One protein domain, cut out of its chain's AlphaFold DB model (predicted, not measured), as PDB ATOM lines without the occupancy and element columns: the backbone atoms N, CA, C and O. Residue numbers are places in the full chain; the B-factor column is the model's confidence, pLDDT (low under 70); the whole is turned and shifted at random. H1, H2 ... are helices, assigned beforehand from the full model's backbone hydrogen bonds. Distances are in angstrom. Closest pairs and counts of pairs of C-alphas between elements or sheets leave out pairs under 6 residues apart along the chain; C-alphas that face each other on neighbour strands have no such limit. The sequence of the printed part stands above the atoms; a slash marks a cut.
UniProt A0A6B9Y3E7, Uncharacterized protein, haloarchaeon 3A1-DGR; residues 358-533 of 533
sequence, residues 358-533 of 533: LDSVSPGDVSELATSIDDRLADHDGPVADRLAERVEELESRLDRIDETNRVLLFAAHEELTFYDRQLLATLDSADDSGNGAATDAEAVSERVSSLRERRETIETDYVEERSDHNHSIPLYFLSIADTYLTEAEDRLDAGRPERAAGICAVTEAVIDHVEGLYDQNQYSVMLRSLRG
ATOM      1  N   LEU A 358     106.676 150.441 164.392       74.62
ATOM      2  CA  LEU A 358     106.143 149.849 165.626       74.62
ATOM      3  C   LEU A 358     104.670 150.213 165.867       74.62
ATOM      4  O   LEU A 358     103.918 149.400 166.395       74.62
ATOM      5  N   ASP A 359     104.252 151.408 165.453       76.62
ATOM      6  CA  ASP A 359     102.884 151.912 165.605       76.62
ATOM      7  C   ASP A 359     101.940 151.418 164.500       76.62
ATOM      8  O   ASP A 359     100.723 151.532 164.639       76.62
ATOM      9  N   SER A 360     102.489 150.879 163.407       80.31
ATOM     10  CA  SER A 360     101.710 150.327 162.294       80.31
ATOM     11  C   SER A 360     101.060 148.980 162.604       80.31
ATOM     12  O   SER A 360     100.140 148.585 161.894       80.31
ATOM     13  N   VAL A 361     101.515 148.304 163.661       81.62
ATOM     14  CA  VAL A 361     101.031 146.989 164.073       81.62
ATOM     15  C   VAL A 361     100.273 147.137 165.383       81.62
ATOM     16  O   VAL A 361     100.826 147.579 166.392       81.62
ATOM     17  N   SER A 362      99.004 146.740 165.383       85.06
ATOM     18  CA  SER A 362      98.175 146.702 166.584       85.06
ATOM     19  C   SER A 362      98.027 145.277 167.132       85.06
ATOM     20  O   SER A 362      98.146 144.308 166.384       85.06
ATOM     21  N   PRO A 363      97.706 145.107 168.430       83.44
ATOM     22  CA  PRO A 363      97.374 143.793 168.990       83.44
ATOM     23  C   PRO A 363      96.232 143.090 168.249       83.44
ATOM     24  O   PRO A 363      96.222 141.864 168.171       83.44
ATOM     25  N   GLY A 364      95.298 143.867 167.685       83.81
ATOM     26  CA  GLY A 364      94.212 143.350 166.858       83.81
ATOM     27  C   GLY A 364      94.726 142.711 165.572       83.81
ATOM     28  O   GLY A 364      94.350 141.582 165.287       83.81
ATOM     29  N   ASP A 365      95.647 143.371 164.864       85.44
ATOM     30  CA  ASP A 365      96.222 142.838 163.620       85.44
ATOM     31  C   ASP A 365      96.951 141.508 163.865       85.44
ATOM     32  O   ASP A 365      96.836 140.572 163.077       85.44
ATOM     33  N   VAL A 366      97.666 141.395 164.993       86.00
ATOM     34  CA  VAL A 366      98.389 140.165 165.349       86.00
ATOM     35  C   VAL A 366      97.435 139.038 165.750       86.00
ATOM     36  O   VAL A 366      97.653 137.902 165.340       86.00
ATOM     37  N   SER A 367      96.368 139.325 166.504       86.94
ATOM     38  CA  SER A 367      95.362 138.313 166.873       86.94
ATOM     39  C   SER A 367      94.515 137.871 165.672       86.94
ATOM     40  O   SER A 367      94.254 136.680 165.516       86.94
ATOM     41  N   GLU A 368      94.152 138.790 164.771       90.50
ATOM     42  CA  GLU A 368      93.471 138.455 163.512       90.50
ATOM     43  C   GLU A 368      94.342 137.550 162.635       90.50
ATOM     44  O   GLU A 368      93.863 136.538 162.117       90.50
ATOM     45  N   LEU A 369      95.635 137.868 162.512       88.56
ATOM     46  CA  LEU A 369      96.583 137.051 161.761       88.56
ATOM     47  C   LEU A 369      96.812 135.683 162.421       88.56
ATOM     48  O   LEU A 369      96.802 134.672 161.725       88.56
ATOM     49  N   ALA A 370      96.953 135.630 163.750       88.31
ATOM     50  CA  ALA A 370      97.080 134.381 164.503       88.31
ATOM     51  C   ALA A 370      95.857 133.477 164.298       88.31
ATOM     52  O   ALA A 370      96.020 132.313 163.941       88.31
ATOM     53  N   THR A 371      94.647 134.032 164.420       90.31
ATOM     54  CA  THR A 371      93.390 133.303 164.185       90.31
ATOM     55  C   THR A 371      93.320 132.780 162.749       90.31
ATOM     56  O   THR A 371      92.982 131.623 162.527       90.31
ATOM     57  N   SER A 372      93.691 133.603 161.761       90.62
ATOM     58  CA  SER A 372      93.707 133.192 160.352       90.62
ATOM     59  C   SER A 372      94.685 132.044 160.080       90.62
ATOM     60  O   SER A 372      94.425 131.204 159.218       90.62
ATOM     61  N   ILE A 373      95.829 132.025 160.765       88.50
ATOM     62  CA  ILE A 373      96.826 130.957 160.645       88.50
ATOM     63  C   ILE A 373      96.328 129.692 161.344       88.50
ATOM     64  O   ILE A 373      96.455 128.616 160.769       88.50
ATOM     65  N   ASP A 374      95.740 129.810 162.536       88.94
ATOM     66  CA  ASP A 374      95.176 128.680 163.285       88.94
ATOM     67  C   ASP A 374      94.041 127.997 162.502       88.94
ATOM     68  O   ASP A 374      94.046 126.778 162.332       88.94
ATOM     69  N   ASP A 375      93.146 128.789 161.895       88.12
ATOM     70  CA  ASP A 375      92.079 128.297 161.014       88.12
ATOM     71  C   ASP A 375      92.635 127.521 159.804       88.12
ATOM     72  O   ASP A 375      92.087 126.485 159.435       88.12
ATOM     73  N   ARG A 376      93.732 127.993 159.187       85.69
ATOM     74  CA  ARG A 376      94.394 127.288 158.069       85.69
ATOM     75  C   ARG A 376      95.121 126.031 158.538       85.69
ATOM     76  O   ARG A 376      95.064 125.006 157.869       85.69
ATOM     77  N   LEU A 377      95.795 126.083 159.686       84.19
ATOM     78  CA  LEU A 377      96.495 124.933 160.261       84.19
ATOM     79  C   LEU A 377      95.537 123.803 160.644       84.19
ATOM     80  O   LEU A 377      95.930 122.644 160.555       84.19
ATOM     81  N   ALA A 378      94.288 124.115 161.003       84.44
ATOM     82  CA  ALA A 378      93.262 123.118 161.311       84.44
ATOM     83  C   ALA A 378      92.934 122.180 160.131       84.44
ATOM     84  O   ALA A 378      92.437 121.073 160.358       84.44
ATOM     85  N   ASP A 379      93.222 122.598 158.894       83.75
ATOM     86  CA  ASP A 379      93.037 121.787 157.688       83.75
ATOM     87  C   ASP A 379      94.244 120.869 157.381       83.75
ATOM     88  O   ASP A 379      94.150 120.018 156.492       83.75
ATOM     89  N   HIS A 380      95.354 120.983 158.125       77.06
ATOM     90  CA  HIS A 380      96.574 120.196 157.921       77.06
ATOM     91  C   HIS A 380      96.862 119.238 159.085       77.06
ATOM     92  O   HIS A 380      96.979 119.637 160.242       77.06
ATOM     93  N   ASP A 381      97.100 117.963 158.771       71.50
ATOM     94  CA  ASP A 381      97.470 116.946 159.761       71.50
ATOM     95  C   ASP A 381      98.990 116.705 159.789       71.50
ATOM     96  O   ASP A 381      99.601 116.299 158.796       71.50
ATOM     97  N   GLY A 382      99.617 116.837 160.963       68.25
ATOM     98  CA  GLY A 382     100.971 116.333 161.190       68.25
ATOM     99  C   GLY A 382     101.839 117.171 162.128       68.25
ATOM    100  O   GLY A 382     101.522 118.305 162.460       68.25
ATOM    101  N   PRO A 383     103.028 116.660 162.494       62.44
ATOM    102  CA  PRO A 383     103.850 117.225 163.569       62.44
ATOM    103  C   PRO A 383     104.450 118.606 163.268       62.44
ATOM    104  O   PRO A 383     105.022 119.221 164.166       62.44
ATOM    105  N   VAL A 384     104.404 119.058 162.011       65.88
ATOM    106  CA  VAL A 384     104.792 120.425 161.629       65.88
ATOM    107  C   VAL A 384     103.618 121.371 161.861       65.88
ATOM    108  O   VAL A 384     103.811 122.386 162.519       65.88
ATOM    109  N   ALA A 385     102.411 120.998 161.418       72.75
ATOM    110  CA  ALA A 385     101.189 121.751 161.684       72.75
ATOM    111  C   ALA A 385     100.911 121.851 163.195       72.75
ATOM    112  O   ALA A 385     100.732 122.954 163.698       72.75
ATOM    113  N   ASP A 386     101.041 120.743 163.937       72.81
ATOM    114  CA  ASP A 386     100.878 120.714 165.401       72.81
ATOM    115  C   ASP A 386     101.833 121.687 166.116       72.81
ATOM    116  O   ASP A 386     101.452 122.381 167.056       72.81
ATOM    117  N   ARG A 387     103.098 121.750 165.670       74.50
ATOM    118  CA  ARG A 387     104.095 122.659 166.254       74.50
ATOM    119  C   ARG A 387     103.848 124.114 165.899       74.50
ATOM    120  O   ARG A 387     104.110 124.980 166.730       74.50
ATOM    121  N   LEU A 388     103.418 124.383 164.668       76.00
ATOM    122  CA  LEU A 388     103.071 125.736 164.252       76.00
ATOM    123  C   LEU A 388     101.855 126.228 165.034       76.00
ATOM    124  O   LEU A 388     101.907 127.337 165.546       76.00
ATOM    125  N   ALA A 389     100.840 125.384 165.231       81.25
ATOM    126  CA  ALA A 389      99.660 125.717 166.026       81.25
ATOM    127  C   ALA A 389     100.033 126.022 167.489       81.25
ATOM    128  O   ALA A 389      99.678 127.078 168.007       81.25
ATOM    129  N   GLU A 390     100.855 125.175 168.127       78.25
ATOM    130  CA  GLU A 390     101.353 125.426 169.493       78.25
ATOM    131  C   GLU A 390     102.118 126.758 169.588       78.25
ATOM    132  O   GLU A 390     102.005 127.495 170.571       78.25
ATOM    133  N   ARG A 391     102.891 127.101 168.551       83.50
ATOM    134  CA  ARG A 391     103.648 128.352 168.514       83.50
ATOM    135  C   ARG A 391     102.763 129.573 168.259       83.50
ATOM    136  O   ARG A 391     103.002 130.611 168.874       83.50
ATOM    137  N   VAL A 392     101.751 129.460 167.403       85.62
ATOM    138  CA  VAL A 392     100.754 130.513 167.157       85.62
ATOM    139  C   VAL A 392      99.975 130.805 168.442       85.62
ATOM    140  O   VAL A 392      99.903 131.966 168.844       85.62
ATOM    141  N   GLU A 393      99.524 129.773 169.161       83.56
ATOM    142  CA  GLU A 393      98.864 129.913 170.469       83.56
ATOM    143  C   GLU A 393      99.801 130.560 171.510       83.56
ATOM    144  O   GLU A 393      99.402 131.432 172.293       83.56
ATOM    145  N   GLU A 394     101.089 130.195 171.514       79.31
ATOM    146  CA  GLU A 394     102.080 130.826 172.389       79.31
ATOM    147  C   GLU A 394     102.248 132.324 172.083       79.31
ATOM    148  O   GLU A 394     102.319 133.136 173.012       79.31
ATOM    149  N   LEU A 395     102.321 132.699 170.804       76.88
ATOM    150  CA  LEU A 395     102.446 134.092 170.371       76.88
ATOM    151  C   LEU A 395     101.189 134.894 170.713       76.88
ATOM    152  O   LEU A 395     101.309 135.984 171.272       76.88
ATOM    153  N   GLU A 396     100.004 134.331 170.480       81.19
ATOM    154  CA  GLU A 396      98.733 134.969 170.815       81.19
ATOM    155  C   GLU A 396      98.583 135.164 172.331       81.19
ATOM    156  O   GLU A 396      98.325 136.271 172.801       81.19
ATOM    157  N   SER A 397      98.887 134.143 173.138       80.94
ATOM    158  CA  SER A 397      98.821 134.242 174.606       80.94
ATOM    159  C   SER A 397      99.819 135.243 175.212       80.94
ATOM    160  O   SER A 397      99.673 135.670 176.367       80.94
ATOM    161  N   ARG A 398     100.868 135.615 174.463       75.62
ATOM    162  CA  ARG A 398     101.795 136.685 174.848       75.62
ATOM    163  C   ARG A 398     101.222 138.070 174.578       75.62
ATOM    164  O   ARG A 398     101.591 138.970 175.330       75.62
ATOM    165  N   LEU A 399     100.328 138.245 173.601       76.50
ATOM    166  CA  LEU A 399      99.694 139.537 173.300       76.50
ATOM    167  C   LEU A 399      98.961 140.099 174.519       76.50
ATOM    168  O   LEU A 399      99.153 141.262 174.856       76.50
ATOM    169  N   ASP A 400      98.263 139.245 175.269       69.88
ATOM    170  CA  ASP A 400      97.572 139.614 176.515       69.88
ATOM    171  C   ASP A 400      98.503 140.150 177.620       69.88
ATOM    172  O   ASP A 400      98.051 140.720 178.616       69.88
ATOM    173  N   ARG A 401      99.816 139.927 177.491       68.00
ATOM    174  CA  ARG A 401     100.842 140.331 178.467       68.00
ATOM    175  C   ARG A 401     101.752 141.437 177.948       68.00
ATOM    176  O   ARG A 401     102.599 141.915 178.709       68.00
ATOM    177  N   ILE A 402     101.632 141.799 176.673       66.62
ATOM    178  CA  ILE A 402     102.398 142.882 176.072       66.62
ATOM    179  C   ILE A 402     101.716 144.190 176.472       66.62
ATOM    180  O   ILE A 402     100.627 144.518 176.017       66.62
ATOM    181  N   ASP A 403     102.367 144.918 177.375       61.28
ATOM    182  CA  ASP A 403     101.976 146.281 177.725       61.28
ATOM    183  C   ASP A 403     102.209 147.217 176.520       61.28
ATOM    184  O   ASP A 403     103.088 146.965 175.688       61.28
ATOM    185  N   GLU A 404     101.481 148.333 176.446       55.91
ATOM    186  CA  GLU A 404     101.544 149.337 175.364       55.91
ATOM    187  C   GLU A 404     102.957 149.918 175.161       55.91
ATOM    188  O   GLU A 404     103.268 150.497 174.116       55.91
ATOM    189  N   THR A 405     103.823 149.744 176.161       52.84
ATOM    190  CA  THR A 405     105.235 150.139 176.176       52.84
ATOM    191  C   THR A 405     106.174 149.160 175.467       52.84
ATOM    192  O   THR A 405     107.328 149.511 175.233       52.84
ATOM    193  N   ASN A 406     105.725 147.959 175.091       65.25
ATOM    194  CA  ASN A 406     106.583 146.911 174.525       65.25
ATOM    195  C   ASN A 406     106.233 146.576 173.062       65.25
ATOM    196  O   ASN A 406     106.135 145.412 172.671       65.25
ATOM    197  N   ARG A 407     106.068 147.627 172.243       66.00
ATOM    198  CA  ARG A 407     105.665 147.558 170.820       66.00
ATOM    199  C   ARG A 407     106.617 146.739 169.944       66.00
ATOM    200  O   ARG A 407     106.193 146.162 168.953       66.00
ATOM    201  N   VAL A 408     107.885 146.620 170.341       67.06
ATOM    202  CA  VAL A 408     108.879 145.789 169.641       67.06
ATOM    203  C   VAL A 408     108.488 144.310 169.657       67.06
ATOM    204  O   VAL A 408     108.596 143.640 168.636       67.06
ATOM    205  N   LEU A 409     107.996 143.797 170.789       66.50
ATOM    206  CA  LEU A 409     107.555 142.399 170.881       66.50
ATOM    207  C   LEU A 409     106.290 142.146 170.061       66.50
ATOM    208  O   LEU A 409     106.136 141.065 169.500       66.50
ATOM    209  N   LEU A 410     105.410 143.145 169.984       68.31
ATOM    210  CA  LEU A 410     104.204 143.094 169.167       68.31
ATOM    211  C   LEU A 410     104.549 143.024 167.673       68.31
ATOM    212  O   LEU A 410     104.056 142.148 166.968       68.31
ATOM    213  N   PHE A 411     105.446 143.901 167.217       66.94
ATOM    214  CA  PHE A 411     105.941 143.904 165.842       66.94
ATOM    215  C   PHE A 411     106.671 142.596 165.496       66.94
ATOM    216  O   PHE A 411     106.424 142.008 164.449       66.94
ATOM    217  N   ALA A 412     107.507 142.076 166.400       68.19
ATOM    218  CA  ALA A 412     108.194 140.801 166.191       68.19
ATOM    219  C   ALA A 412     107.219 139.617 166.049       68.19
ATOM    220  O   ALA A 412     107.406 138.771 165.178       68.19
ATOM    221  N   ALA A 413     106.164 139.570 166.870       71.19
ATOM    222  CA  ALA A 413     105.129 138.543 166.753       71.19
ATOM    223  C   ALA A 413     104.363 138.649 165.423       71.19
ATOM    224  O   ALA A 413     104.094 137.631 164.792       71.19
ATOM    225  N   HIS A 414     104.058 139.869 164.969       80.00
ATOM    226  CA  HIS A 414     103.425 140.106 163.670       80.00
ATOM    227  C   HIS A 414     104.264 139.585 162.497       80.00
ATOM    228  O   HIS A 414     103.729 138.921 161.609       80.00
ATOM    229  N   GLU A 415     105.572 139.849 162.495       76.25
ATOM    230  CA  GLU A 415     106.464 139.372 161.434       76.25
ATOM    231  C   GLU A 415     106.622 137.845 161.458       76.25
ATOM    232  O   GLU A 415     106.567 137.208 160.405       76.25
ATOM    233  N   GLU A 416     106.725 137.234 162.646       78.38
ATOM    234  CA  GLU A 416     106.783 135.770 162.794       78.38
ATOM    235  C   GLU A 416     105.516 135.100 162.235       78.38
ATOM    236  O   GLU A 416     105.601 134.152 161.452       78.38
ATOM    237  N   LEU A 417     104.335 135.637 162.553       79.12
ATOM    238  CA  LEU A 417     103.067 135.143 162.013       79.12
ATOM    239  C   LEU A 417     102.935 135.408 160.507       79.12
ATOM    240  O   LEU A 417     102.484 134.539 159.765       79.12
ATOM    241  N   THR A 418     103.379 136.566 160.018       79.25
ATOM    242  CA  THR A 418     103.355 136.886 158.581       79.25
ATOM    243  C   THR A 418     104.216 135.909 157.784       79.25
ATOM    244  O   THR A 418     103.834 135.489 156.688       79.25
ATOM    245  N   PHE A 419     105.362 135.508 158.336       75.69
ATOM    246  CA  PHE A 419     106.201 134.458 157.772       75.69
ATOM    247  C   PHE A 419     105.465 133.107 157.735       75.69
ATOM    248  O   PHE A 419     105.464 132.441 156.696       75.69
ATOM    249  N   TYR A 420     104.772 132.726 158.813       82.62
ATOM    250  CA  TYR A 420     103.980 131.490 158.838       82.62
ATOM    251  C   TYR A 420     102.877 131.485 157.778       82.62
ATOM    252  O   TYR A 420     102.779 130.531 157.003       82.62
ATOM    253  N   ASP A 421     102.101 132.565 157.699       83.12
ATOM    254  CA  ASP A 421     100.981 132.708 156.767       83.12
ATOM    255  C   ASP A 421     101.422 132.693 155.296       83.12
ATOM    256  O   ASP A 421     100.837 131.991 154.461       83.12
ATOM    257  N   ARG A 422     102.470 133.460 154.968       77.94
ATOM    258  CA  ARG A 422     102.880 133.683 153.575       77.94
ATOM    259  C   ARG A 422     103.812 132.618 153.025       77.94
ATOM    260  O   ARG A 422     103.811 132.414 151.814       77.94
ATOM    261  N   GLN A 423     104.625 131.981 153.866       71.25
ATOM    262  CA  GLN A 423     105.693 131.099 153.389       71.25
ATOM    263  C   GLN A 423     105.483 129.649 153.814       71.25
ATOM    264  O   GLN A 423     105.453 128.761 152.960       71.25
ATOM    265  N   LEU A 424     105.293 129.389 155.109       70.56
ATOM    266  CA  LEU A 424     105.171 128.013 155.600       70.56
ATOM    267  C   LEU A 424     103.834 127.378 155.226       70.56
ATOM    268  O   LEU A 424     103.828 126.281 154.671       70.56
ATOM    269  N   LEU A 425     102.720 128.073 155.457       76.06
ATOM    270  CA  LEU A 425     101.398 127.566 155.091       76.06
ATOM    271  C   LEU A 425     101.234 127.440 153.576       76.06
ATOM    272  O   LEU A 425     100.757 126.417 153.104       76.06
ATOM    273  N   ALA A 426     101.734 128.401 152.795       72.56
ATOM    274  CA  ALA A 426     101.727 128.299 151.333       72.56
ATOM    275  C   ALA A 426     102.510 127.071 150.812       72.56
ATOM    276  O   ALA A 426     102.142 126.461 149.803       72.56
ATOM    277  N   THR A 427     103.585 126.689 151.508       68.50
ATOM    278  CA  THR A 427     104.378 125.495 151.181       68.50
ATOM    279  C   THR A 427     103.664 124.210 151.607       68.50
ATOM    280  O   THR A 427     103.686 123.233 150.858       68.50
ATOM    281  N   LEU A 428     102.999 124.210 152.767       70.00
ATOM    282  CA  LEU A 428     102.175 123.091 153.239       70.00
ATOM    283  C   LEU A 428     100.974 122.842 152.312       70.00
ATOM    284  O   LEU A 428     100.786 121.709 151.873       70.00
ATOM    285  N   ASP A 429     100.267 123.898 151.906       71.56
ATOM    286  CA  ASP A 429      99.186 123.849 150.910       71.56
ATOM    287  C   ASP A 429      99.654 123.206 149.593       71.56
ATOM    288  O   ASP A 429      98.975 122.365 149.003       71.56
ATOM    289  N   SER A 430     100.859 123.564 149.140       66.31
ATOM    290  CA  SER A 430     101.449 123.028 147.905       66.31
ATOM    291  C   SER A 430     101.894 121.562 148.035       66.31
ATOM    292  O   SER A 430     101.921 120.822 147.043       66.31
ATOM    293  N   ALA A 431     102.267 121.136 149.245       61.59
ATOM    294  CA  ALA A 431     102.703 119.777 149.541       61.59
ATOM    295  C   ALA A 431     101.523 118.794 149.624       61.59
ATOM    296  O   ALA A 431     101.644 117.678 149.112       61.59
ATOM    297  N   ASP A 432     100.385 119.214 150.185       58.12
ATOM    298  CA  ASP A 432      99.161 118.400 150.242       58.12
ATOM    299  C   ASP A 432      98.527 118.190 148.853       58.12
ATOM    300  O   ASP A 432      98.021 117.104 148.555       58.12
ATOM    301  N   ASP A 433      98.637 119.171 147.948       53.28
ATOM    302  CA  ASP A 433      98.119 119.069 146.571       53.28
ATOM    303  C   ASP A 433      99.022 118.210 145.651       53.28
ATOM    304  O   ASP A 433      98.597 117.676 144.621       53.28
ATOM    305  N   SER A 434     100.282 117.990 146.050       49.94
ATOM    306  CA  SER A 434     101.287 117.221 145.297       49.94
ATOM    307  C   SER A 434     101.285 115.718 145.607       49.94
ATOM    308  O   SER A 434     102.293 115.048 145.375       49.94
ATOM    309  N   GLY A 435     100.165 115.169 146.098       45.41
ATOM    310  CA  GLY A 435      99.958 113.770 146.497       45.41
ATOM    311  C   GLY A 435     100.196 112.712 145.406       45.41
ATOM    312  O   GLY A 435      99.291 111.971 145.023       45.41
ATOM    313  N   ASN A 436     101.430 112.583 144.925       39.91
ATOM    314  CA  ASN A 436     101.863 111.544 144.011       39.91
ATOM    315  C   ASN A 436     103.238 111.026 144.448       39.91
ATOM    316  O   ASN A 436     104.277 111.619 144.164       39.91
ATOM    317  N   GLY A 437     103.220 109.897 145.160       44.75
ATOM    318  CA  GLY A 437     104.403 109.186 145.638       44.75
ATOM    319  C   GLY A 437     105.250 108.635 144.494       44.75
ATOM    320  O   GLY A 437     105.165 107.456 144.152       44.75
ATOM    321  N   ALA A 438     106.094 109.486 143.916       49.53
ATOM    322  CA  ALA A 438     107.330 109.038 143.301       49.53
ATOM    323  C   ALA A 438     108.300 108.664 144.431       49.53
ATOM    324  O   ALA A 438     108.419 109.396 145.414       49.53
ATOM    325  N   ALA A 439     108.967 107.512 144.310       56.28
ATOM    326  CA  ALA A 439     110.031 107.135 145.234       56.28
ATOM    327  C   ALA A 439     111.045 108.281 145.278       56.28
ATOM    328  O   ALA A 439     111.612 108.642 144.245       56.28
ATOM    329  N   THR A 440     111.193 108.895 146.447       65.19
ATOM    330  CA  THR A 440     112.092 110.031 146.604       65.19
ATOM    331  C   THR A 440     113.513 109.488 146.538       65.19
ATOM    332  O   THR A 440     113.905 108.665 147.365       65.19
ATOM    333  N   ASP A 441     114.254 109.880 145.503       81.25
ATOM    334  CA  ASP A 441     115.617 109.409 145.284       81.25
ATOM    335  C   ASP A 441     116.538 109.969 146.374       81.25
ATOM    336  O   ASP A 441     116.746 111.179 146.468       81.25
ATOM    337  N   ALA A 442     117.071 109.082 147.216       83.00
ATOM    338  CA  ALA A 442     117.933 109.452 148.330       83.00
ATOM    339  C   ALA A 442     119.208 110.171 147.864       83.00
ATOM    340  O   ALA A 442     119.697 111.047 148.575       83.00
ATOM    341  N   GLU A 443     119.723 109.839 146.675       85.75
ATOM    342  CA  GLU A 443     120.921 110.476 146.121       85.75
ATOM    343  C   GLU A 443     120.620 111.922 145.702       85.75
ATOM    344  O   GLU A 443     121.347 112.838 146.080       85.75
ATOM    345  N   ALA A 444     119.472 112.155 145.058       84.88
ATOM    346  CA  ALA A 444     119.008 113.500 144.710       84.88
ATOM    347  C   ALA A 444     118.707 114.365 145.949       84.88
ATOM    348  O   ALA A 444     118.979 115.565 145.955       84.88
ATOM    349  N   VAL A 445     118.154 113.777 147.018       84.81
ATOM    350  CA  VAL A 445     117.934 114.508 148.278       84.81
ATOM    351  C   VAL A 445     119.262 114.835 148.955       84.81
ATOM    352  O   VAL A 445     119.425 115.958 149.415       84.81
ATOM    353  N   SER A 446     120.228 113.911 148.965       89.56
ATOM    354  CA  SER A 446     121.576 114.176 149.486       89.56
ATOM    355  C   SER A 446     122.260 115.326 148.742       89.56
ATOM    356  O   SER A 446     122.834 116.202 149.384       89.56
ATOM    357  N   GLU A 447     122.165 115.361 147.410       90.75
ATOM    358  CA  GLU A 447     122.697 116.461 146.593       90.75
ATOM    359  C   GLU A 447     122.016 117.795 146.937       90.75
ATOM    360  O   GLU A 447     122.681 118.824 147.067       90.75
ATOM    361  N   ARG A 448     120.700 117.774 147.192       88.38
ATOM    362  CA  ARG A 448     119.949 118.956 147.637       88.38
ATOM    363  C   ARG A 448     120.377 119.439 149.025       88.38
ATOM    364  O   ARG A 448     120.514 120.645 149.204       88.38
ATOM    365  N   VAL A 449     120.641 118.545 149.987       90.19
ATOM    366  CA  VAL A 449     121.202 118.934 151.299       90.19
ATOM    367  C   VAL A 449     122.554 119.632 151.110       90.19
ATOM    368  O   VAL A 449     122.777 120.696 151.687       90.19
ATOM    369  N   SER A 450     123.448 119.066 150.292       91.88
ATOM    370  CA  SER A 450     124.761 119.665 150.017       91.88
ATOM    371  C   SER A 450     124.643 121.045 149.366       91.88
ATOM    372  O   SER A 450     125.303 121.977 149.811       91.88
ATOM    373  N   SER A 451     123.756 121.200 148.379       93.56
ATOM    374  CA  SER A 451     123.518 122.486 147.712       93.56
ATOM    375  C   SER A 451     122.960 123.552 148.662       93.56
ATOM    376  O   SER A 451     123.375 124.708 148.599       93.56
ATOM    377  N   LEU A 452     122.054 123.183 149.575       90.94
ATOM    378  CA  LEU A 452     121.509 124.115 150.568       90.94
ATOM    379  C   LEU A 452     122.558 124.540 151.604       90.94
ATOM    380  O   LEU A 452     122.553 125.696 152.022       90.94
ATOM    381  N   ARG A 453     123.489 123.652 151.982       92.94
ATOM    382  CA  ARG A 453     124.639 124.034 152.819       92.94
ATOM    383  C   ARG A 453     125.556 125.021 152.124       92.94
ATOM    384  O   ARG A 453     125.929 126.013 152.737       92.94
ATOM    385  N   GLU A 454     125.869 124.766 150.858       91.88
ATOM    386  CA  GLU A 454     126.703 125.660 150.055       91.88
ATOM    387  C   GLU A 454     126.042 127.039 149.901       91.88
ATOM    388  O   GLU A 454     126.709 128.051 150.093       91.88
ATOM    389  N   ARG A 455     124.721 127.106 149.663       91.00
ATOM    390  CA  ARG A 455     123.977 128.383 149.664       91.00
ATOM    391  C   ARG A 455     124.031 129.088 151.018       91.00
ATOM    392  O   ARG A 455     124.311 130.278 151.056       91.00
ATOM    393  N   ARG A 456     123.800 128.378 152.127       89.31
ATOM    394  CA  ARG A 456     123.880 128.957 153.482       89.31
ATOM    395  C   ARG A 456     125.275 129.509 153.791       89.31
ATOM    396  O   ARG A 456     125.376 130.611 154.316       89.31
ATOM    397  N   GLU A 457     126.331 128.770 153.455       85.56
ATOM    398  CA  GLU A 457     127.724 129.217 153.607       85.56
ATOM    399  C   GLU A 457     128.023 130.427 152.712       85.56
ATOM    400  O   GLU A 457     128.570 131.415 153.186       85.56
ATOM    401  N   THR A 458     127.548 130.409 151.464       85.56
ATOM    402  CA  THR A 458     127.657 131.555 150.548       85.56
ATOM    403  C   THR A 458     126.981 132.798 151.127       85.56
ATOM    404  O   THR A 458     127.533 133.883 151.027       85.56
ATOM    405  N   ILE A 459     125.820 132.670 151.782       80.75
ATOM    406  CA  ILE A 459     125.149 133.818 152.410       80.75
ATOM    407  C   ILE A 459     125.964 134.382 153.577       80.75
ATOM    408  O   ILE A 459     126.023 135.598 153.758       80.75
ATOM    409  N   GLU A 460     126.575 133.516 154.384       75.19
ATOM    410  CA  GLU A 460     127.449 133.942 155.475       75.19
ATOM    411  C   GLU A 460     128.666 134.702 154.924       75.19
ATOM    412  O   GLU A 460     128.922 135.826 155.344       75.19
ATOM    413  N   THR A 461     129.336 134.176 153.900       76.12
ATOM    414  CA  THR A 461     130.485 134.849 153.276       76.12
ATOM    415  C   THR A 461     130.098 136.141 152.539       76.12
ATOM    416  O   THR A 461     130.644 137.207 152.822       76.12
ATOM    417  N   ASP A 462     129.129 136.085 151.627       73.69
ATOM    418  CA  ASP A 462     128.812 137.197 150.718       73.69
ATOM    419  C   ASP A 462     128.020 138.325 151.400       73.69
ATOM    420  O   ASP A 462     128.066 139.477 150.962       73.69
ATOM    421  N   TYR A 463     127.263 138.024 152.462       67.50
ATOM    422  CA  TYR A 463     126.433 139.027 153.136       67.50
ATOM    423  C   TYR A 463     126.838 139.311 154.575       67.50
ATOM    424  O   TYR A 463     126.725 140.467 154.970       67.50
ATOM    425  N   VAL A 464     127.271 138.321 155.361       63.66
ATOM    426  CA  VAL A 464     127.618 138.541 156.780       63.66
ATOM    427  C   VAL A 464     129.065 139.009 156.927       63.66
ATOM    428  O   VAL A 464     129.327 139.963 157.654       63.66
ATOM    429  N   GLU A 465     130.006 138.384 156.218       65.25
ATOM    430  CA  GLU A 465     131.428 138.736 156.310       65.25
ATOM    431  C   GLU A 465     131.772 140.002 155.502       65.25
ATOM    432  O   GLU A 465     132.489 140.870 156.000       65.25
ATOM    433  N   GLU A 466     131.236 140.160 154.285       59.44
ATOM    434  CA  GLU A 466     131.507 141.341 153.441       59.44
ATOM    435  C   GLU A 466     130.798 142.629 153.904       59.44
ATOM    436  O   GLU A 466     131.213 143.725 153.517       59.44
ATOM    437  N   ARG A 467     129.742 142.533 154.726       57.53
ATOM    438  CA  ARG A 467     128.960 143.691 155.200       57.53
ATOM    439  C   ARG A 467     128.912 143.795 156.723       57.53
ATOM    440  O   ARG A 467     127.838 143.906 157.308       57.53
ATOM    441  N   SER A 468     130.080 143.841 157.357       53.00
ATOM    442  CA  SER A 468     130.234 143.966 158.819       53.00
ATOM    443  C   SER A 468     129.551 145.193 159.452       53.00
ATOM    444  O   SER A 468     129.372 145.247 160.670       53.00
ATOM    445  N   ASP A 469     129.131 146.168 158.641       47.59
ATOM    446  CA  ASP A 469     128.342 147.336 159.036       47.59
ATOM    447  C   ASP A 469     126.845 147.030 159.260       47.59
ATOM    448  O   ASP A 469     126.097 147.899 159.711       47.59
ATOM    449  N   HIS A 470     126.389 145.804 158.984       51.03
ATOM    450  CA  HIS A 470     124.993 145.391 159.111       51.03
ATOM    451  C   HIS A 470     124.772 144.487 160.335       51.03
ATOM    452  O   HIS A 470     125.646 143.740 160.768       51.03
ATOM    453  N   ASN A 471     123.580 144.549 160.937       53.84
ATOM    454  CA  ASN A 471     123.222 143.634 162.020       53.84
ATOM    455  C   ASN A 471     122.584 142.368 161.434       53.84
ATOM    456  O   ASN A 471     121.480 142.396 160.884       53.84
ATOM    457  N   HIS A 472     123.302 141.258 161.578       61.72
ATOM    458  CA  HIS A 472     122.947 139.960 161.016       61.72
ATOM    459  C   HIS A 472     122.267 139.030 162.022       61.72
ATOM    460  O   HIS A 472     122.034 137.877 161.693       61.72
ATOM    461  N   SER A 473     121.921 139.486 163.229       57.22
ATOM    462  CA  SER A 473     121.412 138.616 164.307       57.22
ATOM    463  C   SER A 473     120.186 137.779 163.911       57.22
ATOM    464  O   SER A 473     120.106 136.597 164.239       57.22
ATOM    465  N   ILE A 474     119.246 138.362 163.167       56.81
ATOM    466  CA  ILE A 474     118.039 137.673 162.690       56.81
ATOM    467  C   ILE A 474     118.342 136.759 161.490       56.81
ATOM    468  O   ILE A 474     117.990 135.581 161.563       56.81
ATOM    469  N   PRO A 475     119.036 137.221 160.429       65.38
ATOM    470  CA  PRO A 475     119.555 136.332 159.390       65.38
ATOM    471  C   PRO A 475     120.349 135.144 159.949       65.38
ATOM    472  O   PRO A 475     120.048 134.008 159.609       65.38
ATOM    473  N   LEU A 476     121.291 135.374 160.865       69.44
ATOM    474  CA  LEU A 476     122.099 134.342 161.518       69.44
ATOM    475  C   LEU A 476     121.249 133.384 162.351       69.44
ATOM    476  O   LEU A 476     121.476 132.177 162.307       69.44
ATOM    477  N   TYR A 477     120.221 133.877 163.049       71.00
ATOM    478  CA  TYR A 477     119.260 133.010 163.728       71.00
ATOM    479  C   TYR A 477     118.550 132.073 162.741       71.00
ATOM    480  O   TYR A 477     118.516 130.860 162.961       71.00
ATOM    481  N   PHE A 478     118.043 132.593 161.622       70.75
ATOM    482  CA  PHE A 478     117.403 131.769 160.595       70.75
ATOM    483  C   PHE A 478     118.381 130.807 159.909       70.75
ATOM    484  O   PHE A 478     118.031 129.649 159.686       70.75
ATOM    485  N   LEU A 479     119.625 131.227 159.660       77.56
ATOM    486  CA  LEU A 479     120.679 130.350 159.140       77.56
ATOM    487  C   LEU A 479     121.046 129.247 160.148       77.56
ATOM    488  O   LEU A 479     121.264 128.109 159.744       77.56
ATOM    489  N   SER A 480     121.012 129.521 161.456       76.50
ATOM    490  CA  SER A 480     121.218 128.499 162.496       76.50
ATOM    491  C   SER A 480     120.074 127.471 162.556       76.50
ATOM    492  O   SER A 480     120.297 126.276 162.788       76.50
ATOM    493  N   ILE A 481     118.834 127.909 162.298       72.81
ATOM    494  CA  ILE A 481     117.684 127.013 162.139       72.81
ATOM    495  C   ILE A 481     117.873 126.163 160.882       72.81
ATOM    496  O   ILE A 481     117.664 124.949 160.933       72.81
ATOM    497  N   ALA A 482     118.304 126.780 159.779       76.50
ATOM    498  CA  ALA A 482     118.599 126.080 158.538       76.50
ATOM    499  C   ALA A 482     119.677 125.004 158.744       76.50
ATOM    500  O   ALA A 482     119.465 123.869 158.321       76.50
ATOM    501  N   ASP A 483     120.761 125.295 159.472       79.75
ATOM    502  CA  ASP A 483     121.789 124.307 159.835       79.75
ATOM    503  C   ASP A 483     121.215 123.144 160.640       79.75
ATOM    504  O   ASP A 483     121.442 121.977 160.313       79.75
ATOM    505  N   THR A 484     120.406 123.452 161.657       74.50
ATOM    506  CA  THR A 484     119.744 122.430 162.479       74.50
ATOM    507  C   THR A 484     118.874 121.511 161.618       74.50
ATOM    508  O   THR A 484     118.879 120.291 161.793       74.50
ATOM    509  N   TYR A 485     118.142 122.076 160.658       70.88
ATOM    510  CA  TYR A 485     117.310 121.313 159.734       70.88
ATOM    511  C   TYR A 485     118.125 120.537 158.700       70.88
ATOM    512  O   TYR A 485     117.752 119.414 158.376       70.88
ATOM    513  N   LEU A 486     119.254 121.057 158.223       80.88
ATOM    514  CA  LEU A 486     120.134 120.326 157.308       80.88
ATOM    515  C   LEU A 486     120.784 119.121 157.995       80.88
ATOM    516  O   LEU A 486     120.815 118.043 157.405       80.88
ATOM    517  N   THR A 487     121.214 119.255 159.253       83.38
ATOM    518  CA  THR A 487     121.674 118.114 160.064       83.38
ATOM    519  C   THR A 487     120.558 117.092 160.283       83.38
ATOM    520  O   THR A 487     120.766 115.902 160.064       83.38
ATOM    521  N   GLU A 488     119.347 117.534 160.629       68.50
ATOM    522  CA  GLU A 488     118.216 116.613 160.784       68.50
ATOM    523  C   GLU A 488     117.860 115.925 159.452       68.50
ATOM    524  O   GLU A 488     117.514 114.745 159.445       68.50
ATOM    525  N   ALA A 489     117.954 116.615 158.311       73.31
ATOM    526  CA  ALA A 489     117.713 116.024 156.995       73.31
ATOM    527  C   ALA A 489     118.713 114.896 156.683       73.31
ATOM    528  O   ALA A 489     118.297 113.838 156.203       73.31
ATOM    529  N   GLU A 490     119.995 115.075 157.013       86.06
ATOM    530  CA  GLU A 490     121.009 114.016 156.905       86.06
ATOM    531  C   GLU A 490     120.723 112.838 157.827       86.06
ATOM    532  O   GLU A 490     120.706 111.699 157.364       86.06
ATOM    533  N   ASP A 491     120.387 113.096 159.092       78.75
ATOM    534  CA  ASP A 491     120.035 112.035 160.039       78.75
ATOM    535  C   ASP A 491     118.845 111.200 159.525       78.75
ATOM    536  O   ASP A 491     118.770 109.980 159.722       78.75
ATOM    537  N   ARG A 492     117.894 111.833 158.819       78.94
ATOM    538  CA  ARG A 492     116.779 111.126 158.168       78.94
ATOM    539  C   ARG A 492     117.209 110.353 156.923       78.94
ATOM    540  O   ARG A 492     116.650 109.273 156.708       78.94
ATOM    541  N   LEU A 493     118.166 110.846 156.137       84.81
ATOM    542  CA  LEU A 493     118.752 110.094 155.020       84.81
ATOM    543  C   LEU A 493     119.485 108.847 155.521       84.81
ATOM    544  O   LEU A 493     119.199 107.748 155.042       84.81
ATOM    545  N   ASP A 494     120.319 108.991 156.549       86.88
ATOM    546  CA  ASP A 494     121.066 107.894 157.172       86.88
ATOM    547  C   ASP A 494     120.139 106.846 157.803       86.88
ATOM    548  O   ASP A 494     120.408 105.641 157.774       86.88
ATOM    549  N   ALA A 495     118.984 107.282 158.315       87.12
ATOM    550  CA  ALA A 495     117.930 106.404 158.816       87.12
ATOM    551  C   ALA A 495     117.070 105.749 157.711       87.12
ATOM    552  O   ALA A 495     116.111 105.036 158.031       87.12
ATOM    553  N   GLY A 496     117.371 105.985 156.428       83.69
ATOM    554  CA  GLY A 496     116.644 105.428 155.285       83.69
ATOM    555  C   GLY A 496     115.248 106.024 155.086       83.69
ATOM    556  O   GLY A 496     114.328 105.301 154.702       83.69
ATOM    557  N   ARG A 497     115.062 107.316 155.390       77.56
ATOM    558  CA  ARG A 497     113.786 108.052 155.266       77.56
ATOM    559  C   ARG A 497     113.911 109.249 154.305       77.56
ATOM    560  O   ARG A 497     113.751 110.394 154.747       77.56
ATOM    561  N   PRO A 498     114.184 109.016 153.007       79.25
ATOM    562  CA  PRO A 498     114.466 110.080 152.042       79.25
ATOM    563  C   PRO A 498     113.278 111.016 151.803       79.25
ATOM    564  O   PRO A 498     113.481 112.212 151.632       79.25
ATOM    565  N   GLU A 499     112.036 110.527 151.890       73.31
ATOM    566  CA  GLU A 499     110.834 111.365 151.757       73.31
ATOM    567  C   GLU A 499     110.781 112.428 152.859       73.31
ATOM    568  O   GLU A 499     110.380 113.570 152.644       73.31
ATOM    569  N   ARG A 500     111.210 112.055 154.071       69.56
ATOM    570  CA  ARG A 500     111.179 112.967 155.210       69.56
ATOM    571  C   ARG A 500     112.342 113.949 155.201       69.56
ATOM    572  O   ARG A 500     112.147 115.085 155.613       69.56
ATOM    573  N   ALA A 501     113.508 113.522 154.726       69.62
ATOM    574  CA  ALA A 501     114.625 114.421 154.465       69.62
ATOM    575  C   ALA A 501     114.261 115.458 153.389       69.62
ATOM    576  O   ALA A 501     114.477 116.643 153.602       69.62
ATOM    577  N   ALA A 502     113.598 115.043 152.301       72.38
ATOM    578  CA  ALA A 502     113.148 115.951 151.246       72.38
ATOM    579  C   ALA A 502     112.175 117.026 151.752       72.38
ATOM    580  O   ALA A 502     112.308 118.192 151.384       72.38
ATOM    581  N   GLY A 503     111.234 116.653 152.628       67.06
ATOM    582  CA  GLY A 503     110.339 117.620 153.269       67.06
ATOM    583  C   GLY A 503     111.084 118.636 154.142       67.06
ATOM    584  O   GLY A 503     110.747 119.815 154.126       67.06
ATOM    585  N   ILE A 504     112.129 118.205 154.857       67.94
ATOM    586  CA  ILE A 504     112.974 119.112 155.646       67.94
ATOM    587  C   ILE A 504     113.760 120.050 154.720       67.94
ATOM    588  O   ILE A 504     113.756 121.252 154.955       67.94
ATOM    589  N   CYS A 505     114.342 119.540 153.628       72.88
ATOM    590  CA  CYS A 505     115.035 120.367 152.636       72.88
ATOM    591  C   CYS A 505     114.133 121.451 152.035       72.88
ATOM    592  O   CYS A 505     114.599 122.567 151.849       72.88
ATOM    593  N   ALA A 506     112.862 121.149 151.751       74.88
ATOM    594  CA  ALA A 506     111.922 122.137 151.221       74.88
ATOM    595  C   ALA A 506     111.675 123.290 152.210       74.88
ATOM    596  O   ALA A 506     111.649 124.452 151.812       74.88
ATOM    597  N   VAL A 507     111.546 122.979 153.503       69.00
ATOM    598  CA  VAL A 507     111.411 123.996 154.557       69.00
ATOM    599  C   VAL A 507     112.700 124.802 154.705       69.00
ATOM    600  O   VAL A 507     112.648 126.025 154.775       69.00
ATOM    601  N   THR A 508     113.861 124.141 154.717       74.94
ATOM    602  CA  THR A 508     115.160 124.821 154.785       74.94
ATOM    603  C   THR A 508     115.372 125.762 153.600       74.94
ATOM    604  O   THR A 508     115.857 126.871 153.786       74.94
ATOM    605  N   GLU A 509     114.996 125.349 152.391       83.00
ATOM    606  CA  GLU A 509     115.107 126.177 151.189       83.00
ATOM    607  C   GLU A 509     114.248 127.436 151.292       83.00
ATOM    608  O   GLU A 509     114.754 128.521 151.037       83.00
ATOM    609  N   ALA A 510     113.012 127.325 151.788       72.94
ATOM    610  CA  ALA A 510     112.168 128.492 152.041       72.94
ATOM    611  C   ALA A 510     112.773 129.449 153.088       72.94
ATOM    612  O   ALA A 510     112.685 130.666 152.935       72.94
ATOM    613  N   VAL A 511     113.421 128.918 154.134       72.06
ATOM    614  CA  VAL A 511     114.141 129.735 155.129       72.06
ATOM    615  C   VAL A 511     115.323 130.467 154.486       72.06
ATOM    616  O   VAL A 511     115.496 131.660 154.716       72.06
ATOM    617  N   ILE A 512     116.115 129.775 153.666       81.94
ATOM    618  CA  ILE A 512     117.263 130.360 152.959       81.94
ATOM    619  C   ILE A 512     116.797 131.434 151.966       81.94
ATOM    620  O   ILE A 512     117.319 132.545 152.002       81.94
ATOM    621  N   ASP A 513     115.769 131.155 151.163       80.62
ATOM    622  CA  ASP A 513     115.174 132.119 150.229       80.62
ATOM    623  C   ASP A 513     114.634 133.357 150.966       80.62
ATOM    624  O   ASP A 513     114.737 134.483 150.474       80.62
ATOM    625  N   HIS A 514     114.072 133.179 152.167       73.75
ATOM    626  CA  HIS A 514     113.628 134.302 152.987       73.75
ATOM    627  C   HIS A 514     114.799 135.161 153.463       73.75
ATOM    628  O   HIS A 514     114.722 136.384 153.364       73.75
ATOM    629  N   VAL A 515     115.880 134.540 153.942       75.00
ATOM    630  CA  VAL A 515     117.095 135.251 154.362       75.00
ATOM    631  C   VAL A 515     117.721 136.009 153.190       75.00
ATOM    632  O   VAL A 515     118.050 137.183 153.340       75.00
ATOM    633  N   GLU A 516     117.821 135.393 152.011       79.62
ATOM    634  CA  GLU A 516     118.261 136.077 150.788       79.62
ATOM    635  C   GLU A 516     117.333 137.252 150.449       79.62
ATOM    636  O   GLU A 516     117.797 138.365 150.210       79.62
ATOM    637  N   GLY A 517     116.015 137.055 150.545       70.19
ATOM    638  CA  GLY A 517     115.021 138.112 150.359       70.19
ATOM    639  C   GLY A 517     115.168 139.282 151.340       70.19
ATOM    640  O   GLY A 517     114.954 140.430 150.948       70.19
ATOM    641  N   LEU A 518     115.568 139.024 152.591       68.06
ATOM    642  CA  LEU A 518     115.857 140.071 153.579       68.06
ATOM    643  C   LEU A 518     117.057 140.934 153.157       68.06
ATOM    644  O   LEU A 518     117.020 142.155 153.346       68.06
ATOM    645  N   TYR A 519     118.084 140.327 152.556       70.06
ATOM    646  CA  TYR A 519     119.242 141.044 152.014       70.06
ATOM    647  C   TYR A 519     118.924 141.770 150.699       70.06
ATOM    648  O   TYR A 519     119.301 142.934 150.539       70.06
ATOM    649  N   ASP A 520     118.177 141.134 149.795       68.31
ATOM    650  CA  ASP A 520     117.817 141.681 148.483       68.31
ATOM    651  C   ASP A 520     116.813 142.840 148.570       68.31
ATOM    652  O   ASP A 520     116.900 143.811 147.812       68.31
ATOM    653  N   GLN A 521     115.853 142.782 149.500       58.56
ATOM    654  CA  GLN A 521     114.836 143.829 149.653       58.56
ATOM    655  C   GLN A 521     115.317 145.043 150.458       58.56
ATOM    656  O   GLN A 521     114.582 146.027 150.542       58.56
ATOM    657  N   ASN A 522     116.529 145.022 151.029       52.97
ATOM    658  CA  ASN A 522     117.068 146.100 151.875       52.97
ATOM    659  C   ASN A 522     116.173 146.476 153.083       52.97
ATOM    660  O   ASN A 522     116.354 147.524 153.700       52.97
ATOM    661  N   GLN A 523     115.175 145.658 153.432       46.44
ATOM    662  CA  GLN A 523     114.145 146.042 154.405       46.44
ATOM    663  C   GLN A 523     114.671 146.028 155.843       46.44
ATOM    664  O   GLN A 523     114.265 146.855 156.655       46.44
ATOM    665  N   TYR A 524     115.624 145.144 156.139       46.66
ATOM    666  CA  TYR A 524     116.190 144.991 157.479       46.66
ATOM    667  C   TYR A 524     117.523 145.728 157.664       46.66
ATOM    668  O   TYR A 524     117.777 146.271 158.738       46.66
ATOM    669  N   SER A 525     118.334 145.828 156.605       43.91
ATOM    670  CA  SER A 525     119.554 146.647 156.568       43.91
ATOM    671  C   SER A 525     119.248 148.117 156.852       43.91
ATOM    672  O   SER A 525     119.936 148.743 157.648       43.91
ATOM    673  N   VAL A 526     118.166 148.650 156.281       44.34
ATOM    674  CA  VAL A 526     117.692 150.014 156.550       44.34
ATOM    675  C   VAL A 526     117.159 150.148 157.981       44.34
ATOM    676  O   VAL A 526     117.462 151.133 158.650       44.34
ATOM    677  N   MET A 527     116.425 149.151 158.486       39.94
ATOM    678  CA  MET A 527     115.865 149.185 159.842       39.94
ATOM    679  C   MET A 527     116.949 149.119 160.932       39.94
ATOM    680  O   MET A 527     116.849 149.830 161.929       39.94
ATOM    681  N   LEU A 528     118.007 148.326 160.748       39.44
ATOM    682  CA  LEU A 528     119.075 148.185 161.746       39.44
ATOM    683  C   LEU A 528     120.198 149.216 161.592       39.44
ATOM    684  O   LEU A 528     120.742 149.636 162.609       39.44
ATOM    685  N   ARG A 529     120.459 149.731 160.382       41.50
ATOM    686  CA  ARG A 529     121.266 150.952 160.194       41.50
ATOM    687  C   ARG A 529     120.624 152.143 160.917       41.50
ATOM    688  O   ARG A 529     121.313 152.863 161.624       41.50
ATOM    689  N   SER A 530     119.289 152.243 160.887       37.81
ATOM    690  CA  SER A 530     118.531 153.260 161.643       37.81
ATOM    691  C   SER A 530     118.616 153.116 163.173       37.81
ATOM    692  O   SER A 530     118.416 154.082 163.911       37.81
ATOM    693  N   LEU A 531     118.911 151.908 163.669       33.19
ATOM    694  CA  LEU A 531     119.027 151.621 165.101       33.19
ATOM    695  C   LEU A 531     120.467 151.670 165.620       33.19
ATOM    696  O   LEU A 531     120.637 151.833 166.825       33.19
ATOM    697  N   ARG A 532     121.473 151.522 164.749       35.53
ATOM    698  CA  ARG A 532     122.885 151.398 165.140       35.53
ATOM    699  C   ARG A 532     123.740 152.611 164.794       35.53
ATOM    700  O   ARG A 532     124.758 152.828 165.444       35.53
ATOM    701  N   GLY A 533     123.370 153.399 163.787       39.41
ATOM    702  CA  GLY A 533     124.296 154.420 163.312       39.41
ATOM    703  C   GLY A 533     124.263 154.667 161.820       39.41
ATOM    704  O   GLY A 533     124.722 153.764 161.102       39.41
TER     705      GLY A 533
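This is residues 358 to 533 of the 533 residues of an uncharacterized protein of haloarchaeon 3A1-DGR (UniProt A0A6B9Y3E7). Two lobes, each a bundle of three antiparallel helices, sit side by side in a flat body: H1, H2 and H3 make one, H4, H5 and H6 the other, and they meet where part of H3 packs on part of H6. A short helix, H7, turns off the end of H6. The printed part has 176 residues with seven named helices, H1 to H7 in order along the chain, and no named strand; the class is all helix. It is compact, with a radius of gyration of the C-alphas of 17.9 A, and spans 52 by 43 by 22 A.

H1 is residues 363 to 377, beginning at C-alpha 363 (97.374, 143.793, 168.990), and H2 is residues 383 to 399, 24.7 A long. H3, residues 407 to 433, is the longest helix, 38.2 A from first to last C-alpha. H4 is residues 442 to 465, 33.2 A, beginning at C-alpha 442 (117.933, 109.452, 148.330). H5 is residues 473 to 494, 31.5 A, and H6 is residues 498 to 520, 32.0 A. H7, residues 523 to 532, ends at C-alpha 532 (122.885, 151.398, 165.140).

H1 to H6 form an up and down bundle, each helix running against the one before it. H1 and H2 are a hairpin at a shallow tilt of 17 degrees; their closest C-alphas, of Leu 377 and Ala 385, are 5.8 A apart. H3 touches H1, the same way, with the C-alphas of Val 366 and His 414 closest at 5.3 A. H3 touches H2 with residues 410 to 420 alone, Leu 395 and Ala 413 closest at 6.3 A between C-alphas; H2 and H3 are a hairpin. Residues 423 to 427 of H3 touch residues 507 to 510 of H6 at a steep tilt of 44 degrees, opposite ways; the closest C-alphas, of Gln 423 and Ala 510, are 7.1 A apart. H4 and H5 are a hairpin, with the C-alphas of Val 449 and Leu 486 closest at 6.3 A. H5 and H6 are another, with those of Ala 489 and Ala 501 closest at 4.3 A. H4 touches H6, the same way, at a shallow tilt of 21 degrees; the closest C-alphas, of Ala 442 and Pro 498, are 5.1 A apart. H7 is close to H6 but not clearly touching, with the C-alphas of Leu 518 and Tyr 524 closest at 6.3 A. H3 and H4 are apart. Every O i to N i+4 pair is within hydrogen-bond range in H1, H5 and H6; the counts are 12 of 13 in H2, 21 of 23 in H3, 19 of 20 in H4 and 5 of 6 in H7.

The two C-alphas farthest apart, of Thr 405 and Ala 439, are 53.2 A apart. The printed part has no cut, and no link is long. The mean pLDDT of the printed part is 72.3; 63 residues are under 70, among them residues 400 to 412, 430 to 440, 463 to 476 and 520 to 533, and H7 has a mean of 41.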